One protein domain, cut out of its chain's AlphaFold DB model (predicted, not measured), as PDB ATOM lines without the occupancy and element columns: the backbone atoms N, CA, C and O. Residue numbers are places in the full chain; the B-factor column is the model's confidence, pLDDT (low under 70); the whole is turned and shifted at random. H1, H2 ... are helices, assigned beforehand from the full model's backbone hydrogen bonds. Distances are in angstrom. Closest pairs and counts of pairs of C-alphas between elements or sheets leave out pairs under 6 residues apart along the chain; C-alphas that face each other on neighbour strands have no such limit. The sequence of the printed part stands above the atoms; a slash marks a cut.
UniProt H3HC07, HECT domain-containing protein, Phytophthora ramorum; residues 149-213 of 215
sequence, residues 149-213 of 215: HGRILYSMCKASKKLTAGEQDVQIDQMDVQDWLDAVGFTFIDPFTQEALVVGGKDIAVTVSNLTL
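What this domain is: This is residues 149 to 213 of the 215 residues of the protein "HECT domain-containing protein" of Phytophthora ramorum (UniProt H3HC07). A loosely knit trio of helices, with much of the domain made of loop: the long H1 and the shorter H2 run opposite ways, the four-residue H3 makes the third corner of a triangle with them, and long loops reach out to both ends of the longest axis. Residues 165 to 176 turn from H1 to H2 at one end, and the winding stretch 185 to 207 extends to the other end before it returns to H3. The printed part has 65 residues with three named helices, in the order H1, H2, H3, and no named strand. The class is all helix, though the named helices hold 28 of the 65 residues, under half. The whole is compact, with a radius of gyration of the C-alphas of 11.7 A, and its outline is elongated, 31 by 20 by 18 A.

How they stand to each other: H1, residues 149 to 164, is the longest helix. H2, residues 177 to 184, is close to H1 but not clearly touching it: the closest C-alphas, those of Ala 159 and Val 177, are 7.2 A apart. The two run opposite ways at a shallow tilt of 28 degrees. H3, residues 208 to 211, only just touches H1, with 3 pairs of C-alphas within 8 A. H1 touches H3 with residues 156 to 160 alone, and the closest C-alphas of the two, those of Ser 160 and Leu 211, are 5.9 A apart. H3 also only just touches H2, again with 3 pairs of C-alphas within 8 A; the closest, those of Gln 178 and Val 208, are 6.1 A apart. In H1 and H2 every O i to N i+4 pair is within hydrogen-bond range; H3 is too short for such a pair, and its one O i to N i+3 pair is not within range. Before H2, residues 171 to 172 pair with residues 175 to 176, antiparallel.

Where its parts are: H1 begins at C-alpha 149, at (3.623, 30.353, -5.171), and ends at C-alpha 164, at (-12.843, 44.305, -10.818), 22.3 A away. H2 measures 10.5 A from C-alpha 177 to C-alpha 184. H3 ends at C-alpha 211, at (-11.417, 35.494, -7.464).

The domain as a whole: The two C-alphas farthest apart, those of Gln 168 and Thr 193, are 32.9 A apart. The printed part has no cut. Both links are long, with 12 residues between H1 and H2 and 23 between H2 and H3. The mean pLDDT of the printed part is 91.0, and no printed residue is under 70.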
ATOM      1  N   HIS A 149       4.909  30.050  -5.803       90.62
ATOM      2  CA  HIS A 149       3.623  30.353  -5.171       90.62
ATOM      3  C   HIS A 149       3.371  31.863  -5.111       90.62
ATOM      4  O   HIS A 149       2.279  32.325  -5.431       90.62
ATOM      5  N   GLY A 150       4.397  32.647  -4.774       93.06
ATOM      6  CA  GLY A 150       4.312  34.105  -4.758       93.06
ATOM      7  C   GLY A 150       4.032  34.711  -6.131       93.06
ATOM      8  O   GLY A 150       3.200  35.610  -6.246       93.06
ATOM      9  N   ARG A 151       4.686  34.196  -7.181       93.56
ATOM     10  CA  ARG A 151       4.457  34.633  -8.570       93.56
ATOM     11  C   ARG A 151       3.025  34.347  -9.023       93.56
ATOM     12  O   ARG A 151       2.375  35.230  -9.573       93.56
ATOM     13  N   ILE A 152       2.532  33.146  -8.730       92.62
ATOM     14  CA  ILE A 152       1.161  32.709  -9.027       92.62
ATOM     15  C   ILE A 152       0.145  33.615  -8.321       92.62
ATOM     16  O   ILE A 152      -0.728  34.187  -8.974       92.62
ATOM     17  N   LEU A 153       0.298  33.818  -7.009       91.00
ATOM     18  CA  LEU A 153      -0.589  34.681  -6.224       91.00
ATOM     19  C   LEU A 153      -0.573  36.131  -6.723       91.00
ATOM     20  O   LEU A 153      -1.621  36.772  -6.807       91.00
ATOM     21  N   TYR A 154       0.597  36.652  -7.099       93.50
ATOM     22  CA  TYR A 154       0.707  37.991  -7.667       93.50
ATOM     23  C   TYR A 154      -0.018  38.112  -9.015       93.50
ATOM     24  O   TYR A 154      -0.765  39.072  -9.223       93.50
ATOM     25  N   SER A 155       0.139  37.126  -9.907       94.06
ATOM     26  CA  SER A 155      -0.585  37.064 -11.183       94.06
ATOM     27  C   SER A 155      -2.099  37.010 -10.980       94.06
ATOM     28  O   SER A 155      -2.828  37.786 -11.601       94.06
ATOM     29  N   MET A 156      -2.570  36.176 -10.048       92.38
ATOM     30  CA  MET A 156      -3.986  36.081  -9.682       92.38
ATOM     31  C   MET A 156      -4.523  37.400  -9.113       92.38
ATOM     32  O   MET A 156      -5.586  37.860  -9.524       92.38
ATOM     33  N   CYS A 157      -3.774  38.069  -8.229       92.19
ATOM     34  CA  CYS A 157      -4.165  39.376  -7.701       92.19
ATOM     35  C   CYS A 157      -4.256  40.435  -8.810       92.19
ATOM     36  O   CYS A 157      -5.207  41.220  -8.855       92.19
ATOM     37  N   LYS A 158      -3.287  40.460  -9.733       93.44
ATOM     38  CA  LYS A 158      -3.296  41.380 -10.877       93.44
ATOM     39  C   LYS A 158      -4.510  41.139 -11.777       93.44
ATOM     40  O   LYS A 158      -5.155  42.108 -12.175       93.44
ATOM     41  N   ALA A 159      -4.833  39.879 -12.066       93.69
ATOM     42  CA  ALA A 159      -6.015  39.515 -12.838       93.69
ATOM     43  C   ALA A 159      -7.310  39.922 -12.118       93.69
ATOM     44  O   ALA A 159      -8.151  40.592 -12.711       93.69
ATOM     45  N   SER A 160      -7.424  39.631 -10.818       92.94
ATOM     46  CA  SER A 160      -8.566  40.030  -9.980       92.94
ATOM     47  C   SER A 160      -8.821  41.542 -10.021       92.94
ATOM     48  O   SER A 160      -9.954  41.991 -10.211       92.94
ATOM     49  N   LYS A 161      -7.759  42.355  -9.931       92.75
ATOM     50  CA  LYS A 161      -7.856  43.821 -10.022       92.75
ATOM     51  C   LYS A 161      -8.356  44.298 -11.387       92.75
ATOM     52  O   LYS A 161      -9.211  45.176 -11.429       92.75
ATOM     53  N   LYS A 162      -7.856  43.714 -12.481       93.62
ATOM     54  CA  LYS A 162      -8.300  44.028 -13.852       93.62
ATOM     55  C   LYS A 162      -9.774  43.670 -14.065       93.62
ATOM     56  O   LYS A 162     -10.542  44.494 -14.551       93.62
ATOM     57  N   LEU A 163     -10.185  42.484 -13.611       92.62
ATOM     58  CA  LEU A 163     -11.580  42.033 -13.660       92.62
ATOM     59  C   LEU A 163     -12.503  42.964 -12.865       92.62
ATOM     60  O   LEU A 163     -13.556  43.366 -13.349       92.62
ATOM     61  N   THR A 164     -12.081  43.369 -11.664       91.62
ATOM     62  CA  THR A 164     -12.843  44.305 -10.818       91.62
ATOM     63  C   THR A 164     -12.952  45.696 -11.453       91.62
ATOM     64  O   THR A 164     -13.948  46.388 -11.261       91.62
ATOM     65  N   ALA A 165     -11.957  46.103 -12.247       93.19
ATOM     66  CA  ALA A 165     -11.997  47.336 -13.032       93.19
ATOM     67  C   ALA A 165     -12.900  47.241 -14.282       93.19
ATOM     68  O   ALA A 165     -13.059  48.235 -14.990       93.19
ATOM     69  N   GLY A 166     -13.504  46.078 -14.550       91.88
ATOM     70  CA  GLY A 166     -14.383  45.844 -15.696       91.88
ATOM     71  C   GLY A 166     -13.655  45.481 -16.993       91.88
ATOM     72  O   GLY A 166     -14.280  45.500 -18.053       91.88
ATOM     73  N   GLU A 167     -12.355  45.163 -16.945       93.69
ATOM     74  CA  GLU A 167     -11.635  44.649 -18.115       93.69
ATOM     75  C   GLU A 167     -12.161  43.250 -18.487       93.69
ATOM     76  O   GLU A 167     -12.333  42.400 -17.613       93.69
ATOM     77  N   GLN A 168     -12.406  43.008 -19.780       86.12
ATOM     78  CA  GLN A 168     -12.952  41.733 -20.276       86.12
ATOM     79  C   GLN A 168     -11.882  40.775 -20.821       86.12
ATOM     80  O   GLN A 168     -12.057  39.570 -20.720       86.12
ATOM     81  N   ASP A 169     -10.774  41.293 -21.359       91.50
ATOM     82  CA  ASP A 169      -9.665  40.497 -21.915       91.50
ATOM     83  C   ASP A 169      -8.520  40.402 -20.894       91.50
ATOM     84  O   ASP A 169      -7.470  41.043 -21.006       91.50
ATOM     85  N   VAL A 170      -8.781  39.682 -19.800       95.00
ATOM     86  CA  VAL A 170      -7.813  39.489 -18.717       95.00
ATOM     87  C   VAL A 170      -7.106  38.159 -18.908       95.00
ATOM     88  O   VAL A 170      -7.730  37.107 -18.881       95.00
ATOM     89  N   GLN A 171      -5.782  38.216 -19.035       95.25
ATOM     90  CA  GLN A 171      -4.952  37.044 -19.288       95.25
ATOM     91  C   GLN A 171      -3.905  36.836 -18.191       95.25
ATOM     92  O   GLN A 171      -3.357  37.800 -17.640       95.25
ATOM     93  N   ILE A 172      -3.588  35.570 -17.920       94.31
ATOM     94  CA  ILE A 172      -2.453  35.127 -17.105       94.31
ATOM     95  C   ILE A 172      -1.603  34.200 -17.977       94.31
ATOM     96  O   ILE A 172      -2.128  33.292 -18.608       94.31
ATOM     97  N   ASP A 173      -0.293  34.456 -18.054       91.75
ATOM     98  CA  ASP A 173       0.650  33.666 -18.861       91.75
ATOM     99  C   ASP A 173       0.205  33.449 -20.324       91.75
ATOM    100  O   ASP A 173       0.378  32.373 -20.885       91.75
ATOM    101  N   GLN A 174      -0.347  34.500 -20.951       92.38
ATOM    102  CA  GLN A 174      -0.869  34.497 -22.334       92.38
ATOM    103  C   GLN A 174      -2.092  33.591 -22.564       92.38
ATOM    104  O   GLN A 174      -2.433  33.297 -23.708       92.38
ATOM    105  N   MET A 175      -2.764  33.170 -21.495       95.69
ATOM    106  CA  MET A 175      -4.009  32.410 -21.537       95.69
ATOM    107  C   MET A 175      -5.128  33.225 -20.885       95.69
ATOM    108  O   MET A 175      -4.868  33.997 -19.958       95.69
ATOM    109  N   ASP A 176      -6.359  33.079 -21.376       95.88
ATOM    110  CA  ASP A 176      -7.535  33.681 -20.744       95.88
ATOM    111  C   ASP A 176      -7.617  33.271 -19.264       95.88
ATOM    112  O   ASP A 176      -7.277  32.146 -18.897       95.88
ATOM    113  N   VAL A 177      -8.020  34.196 -18.391       94.75
ATOM    114  CA  VAL A 177      -8.037  33.960 -16.941       94.75
ATOM    115  C   VAL A 177      -8.956  32.805 -16.533       94.75
ATOM    116  O   VAL A 177      -8.629  32.103 -15.577       94.75
ATOM    117  N   GLN A 178     -10.077  32.586 -17.226       93.62
ATOM    118  CA  GLN A 178     -10.984  31.478 -16.935       93.62
ATOM    119  C   GLN A 178     -10.325  30.152 -17.315       93.62
ATOM    120  O   GLN A 178     -10.201  29.273 -16.461       93.62
ATOM    121  N   ASP A 179      -9.812  30.056 -18.542       95.12
ATOM    122  CA  ASP A 179      -9.109  28.864 -19.026       95.12
ATOM    123  C   ASP A 179      -7.878  28.544 -18.159       95.12
ATOM    124  O   ASP A 179      -7.594  27.383 -17.859       95.12
ATOM    125  N   TRP A 180      -7.164  29.575 -17.695       95.94
ATOM    126  CA  TRP A 180      -6.016  29.420 -16.806       95.94
ATOM    127  C   TRP A 180      -6.402  28.877 -15.432       95.94
ATOM    128  O   TRP A 180      -5.750  27.956 -14.936       95.94
ATOM    129  N   LEU A 181      -7.469  29.395 -14.818       93.44
ATOM    130  CA  LEU A 181      -7.950  28.890 -13.529       93.44
ATOM    131  C   LEU A 181      -8.440  27.442 -13.636       93.44
ATOM    132  O   LEU A 181      -8.125  26.636 -12.758       93.44
ATOM    133  N   ASP A 182      -9.137  27.104 -14.721       93.44
ATOM    134  CA  ASP A 182      -9.630  25.749 -14.973       93.44
ATOM    135  C   ASP A 182      -8.477  24.761 -15.218       93.44
ATOM    136  O   ASP A 182      -8.506  23.637 -14.713       93.44
ATOM    137  N   ALA A 183      -7.428  25.184 -15.932       93.50
ATOM    138  CA  ALA A 183      -6.244  24.364 -16.185       93.50
ATOM    139  C   ALA A 183      -5.422  24.090 -14.917       93.50
ATOM    140  O   ALA A 183      -4.899  22.987 -14.747       93.50
ATOM    141  N   VAL A 184      -5.286  25.084 -14.032       91.25
ATOM    142  CA  VAL A 184      -4.518  24.932 -12.788       91.25
ATOM    143  C   VAL A 184      -5.331  24.218 -11.701       91.25
ATOM    144  O   VAL A 184      -4.762  23.489 -10.888       91.25
ATOM    145  N   GLY A 185      -6.656  24.386 -11.690       91.06
ATOM    146  CA  GLY A 185      -7.559  23.639 -10.814       91.06
ATOM    147  C   GLY A 185      -7.412  23.984  -9.331       91.06
ATOM    148  O   GLY A 185      -7.531  23.107  -8.471       91.06
ATOM    149  N   PHE A 186      -7.123  25.248  -9.006       92.12
ATOM    150  CA  PHE A 186      -6.986  25.667  -7.614       92.12
ATOM    151  C   PHE A 186      -8.298  25.563  -6.841       92.12
ATOM    152  O   PHE A 186      -9.389  25.811  -7.353       92.12
ATOM    153  N   THR A 187      -8.161  25.277  -5.552       93.50
ATOM    154  CA  THR A 187      -9.240  25.344  -4.566       93.50
ATOM    155  C   THR A 187      -8.870  26.343  -3.475       93.50
ATOM    156  O   THR A 187      -7.747  26.851  -3.442       93.50
ATOM    157  N   PHE A 188      -9.796  26.656  -2.570       91.06
ATOM    158  CA  PHE A 188      -9.555  27.585  -1.461       91.06
ATOM    159  C   PHE A 188      -8.733  26.941  -0.332       91.06
ATOM    160  O   PHE A 188      -9.168  26.882   0.822       91.06
ATOM    161  N   ILE A 189      -7.537  26.467  -0.674       91.00
ATOM    162  CA  ILE A 189      -6.517  25.923   0.221       91.00
ATOM    163  C   ILE A 189      -5.287  26.831   0.171       91.00
ATOM    164  O   ILE A 189      -4.821  27.211  -0.901       91.00
ATOM    165  N   ASP A 190      -4.751  27.179   1.338       86.06
ATOM    166  CA  ASP A 190      -3.493  27.912   1.428       86.06
ATOM    167  C   ASP A 190      -2.318  27.017   0.984       86.06
ATOM    168  O   ASP A 190      -2.142  25.929   1.542       86.06
ATOM    169  N   PRO A 191      -1.480  27.449   0.024       81.12
ATOM    170  CA  PRO A 191      -0.452  26.589  -0.563       81.12
ATOM    171  C   PRO A 191       0.626  26.145   0.436       81.12
ATOM    172  O   PRO A 191       1.242  25.097   0.250       81.12
ATOM    173  N   PHE A 192       0.845  26.900   1.515       78.75
ATOM    174  CA  PHE A 192       1.903  26.625   2.485       78.75
ATOM    175  C   PHE A 192       1.408  25.806   3.680       78.75
ATOM    176  O   PHE A 192       2.019  24.817   4.089       78.75
ATOM    177  N   THR A 193       0.295  26.219   4.278       80.69
ATOM    178  CA  THR A 193      -0.296  25.565   5.448       80.69
ATOM    179  C   THR A 193      -1.129  24.348   5.076       80.69
ATOM    180  O   THR A 193      -1.267  23.466   5.919       80.69
ATOM    181  N   GLN A 194      -1.615  24.269   3.831       85.50
ATOM    182  CA  GLN A 194      -2.588  23.275   3.364       85.50
ATOM    183  C   GLN A 194      -3.921  23.339   4.129       85.50
ATOM    184  O   GLN A 194      -4.741  22.424   4.074       85.50
ATOM    185  N   GLU A 195      -4.165  24.440   4.841       87.75
ATOM    186  CA  GLU A 195      -5.426  24.690   5.518       87.75
ATOM    187  C   GLU A 195      -6.430  25.345   4.573       87.75
ATOM    188  O   GLU A 195      -6.084  26.172   3.726       87.75
ATOM    189  N   ALA A 196      -7.711  25.043   4.777       90.88
ATOM    190  CA  ALA A 196      -8.767  25.723   4.048       90.88
ATOM    191  C   ALA A 196      -8.802  27.225   4.388       90.88
ATOM    192  O   ALA A 196      -8.662  27.634   5.546       90.88
ATOM    193  N   LEU A 197      -8.972  28.058   3.361       87.81
ATOM    194  CA  LEU A 197      -9.172  29.506   3.479       87.81
ATOM    195  C   LEU A 197     -10.598  29.846   3.923       87.81
ATOM    196  O   LEU A 197     -10.811  30.836   4.616       87.81
ATOM    197  N   VAL A 198     -11.558  28.997   3.559       88.56
ATOM    198  CA  VAL A 198     -12.979  29.115   3.903       88.56
ATOM    199  C   VAL A 198     -13.542  27.748   4.303       88.56
ATOM    200  O   VAL A 198     -12.937  26.710   4.028       88.56
ATOM    201  N   VAL A 199     -14.708  27.722   4.954       90.44
ATOM    202  CA  VAL A 199     -15.386  26.464   5.319       90.44
ATOM    203  C   VAL A 199     -15.680  25.656   4.053       90.44
ATOM    204  O   VAL A 199     -16.310  26.161   3.131       90.44
ATOM    205  N   GLY A 200     -15.202  24.409   4.003       90.75
ATOM    206  CA  GLY A 200     -15.330  23.559   2.813       90.75
ATOM    207  C   GLY A 200     -14.414  23.952   1.648       90.75
ATOM    208  O   GLY A 200     -14.592  23.437   0.555       90.75
ATOM    209  N   GLY A 201     -13.419  24.825   1.861       90.00
ATOM    210  CA  GLY A 201     -12.595  25.405   0.791       90.00
ATOM    211  C   GLY A 201     -11.896  24.403  -0.133       90.00
ATOM    212  O   GLY A 201     -11.683  24.716  -1.298       90.00
ATOM    213  N   LYS A 202     -11.621  23.183   0.344       91.81
ATOM    214  CA  LYS A 202     -11.083  22.076  -0.470       91.81
ATOM    215  C   LYS A 202     -11.999  21.657  -1.630       91.81
ATOM    216  O   LYS A 202     -11.512  21.136  -2.622       91.81
ATOM    217  N   ASP A 203     -13.308  21.859  -1.483       93.38
ATOM    218  CA  ASP A 203     -14.337  21.451  -2.447       93.38
ATOM    219  C   ASP A 203     -14.831  22.654  -3.276       93.38
ATOM    220  O   ASP A 203     -15.743  22.528  -4.090       93.38
ATOM    221  N   ILE A 204     -14.245  23.838  -3.061       93.00
ATOM    222  CA  ILE A 204     -14.608  25.078  -3.749       93.00
ATOM    223  C   ILE A 204     -13.480  25.421  -4.715       93.00
ATOM    224  O   ILE A 204     -12.393  25.810  -4.291       93.00
ATOM    225  N   ALA A 205     -13.748  25.297  -6.013       93.31
ATOM    226  CA  ALA A 205     -12.821  25.724  -7.053       93.31
ATOM    227  C   ALA A 205     -12.694  27.255  -7.085       93.31
ATOM    228  O   ALA A 205     -13.680  27.985  -6.929       93.31
ATOM    229  N   VAL A 206     -11.480  27.746  -7.312       92.19
ATOM    230  CA  VAL A 206     -11.229  29.163  -7.581       92.19
ATOM    231  C   VAL A 206     -11.633  29.450  -9.025       92.19
ATOM    232  O   VAL A 206     -11.124  28.839  -9.954       92.19
ATOM    233  N   THR A 207     -12.554  30.388  -9.212       92.75
ATOM    234  CA  THR A 207     -13.099  30.793 -10.516       92.75
ATOM    235  C   THR A 207     -13.065  32.309 -10.632       92.75
ATOM    236  O   THR A 207     -12.958  33.008  -9.625       92.75
ATOM    237  N   VAL A 208     -13.249  32.855 -11.835       90.94
ATOM    238  CA  VAL A 208     -13.332  34.313 -12.052       90.94
ATOM    239  C   VAL A 208     -14.372  34.976 -11.132       90.94
ATOM    240  O   VAL A 208     -14.145  36.072 -10.616       90.94
ATOM    241  N   SER A 209     -15.486  34.285 -10.866       87.56
ATOM    242  CA  SER A 209     -16.587  34.799 -10.042       87.56
ATOM    243  C   SER A 209     -16.225  34.998  -8.568       87.56
ATOM    244  O   SER A 209     -16.720  35.932  -7.943       87.56
ATOM    245  N   ASN A 210     -15.357  34.146  -8.013       89.56
ATOM    246  CA  ASN A 210     -14.951  34.211  -6.609       89.56
ATOM    247  C   ASN A 210     -13.539  34.783  -6.418       89.56
ATOM    248  O   ASN A 210     -13.221  35.257  -5.332       89.56
ATOM    249  N   LEU A 211     -12.730  34.854  -7.477       85.25
ATOM    250  CA  LEU A 211     -11.417  35.494  -7.464       85.25
ATOM    251  C   LEU A 211     -11.502  36.994  -7.131       85.25
ATOM    252  O   LEU A 211     -10.591  37.557  -6.527       85.25
ATOM    253  N   THR A 212     -12.602  37.646  -7.507       80.50
ATOM    254  CA  THR A 212     -12.859  39.064  -7.206       80.50
ATOM    255  C   THR A 212     -13.360  39.301  -5.779       80.50
ATOM    256  O   THR A 212     -13.309  40.432  -5.295       80.50
ATOM    257  N   LEU A 213     -13.809  38.250  -5.080       75.38
ATOM    258  CA  LEU A 213     -14.361  38.337  -3.722       75.38
ATOM    259  C   LEU A 213     -13.286  38.314  -2.628       75.38
ATOM    260  O   LEU A 213     -13.557  38.711  -1.496       75.38
TER     261      LEU A 213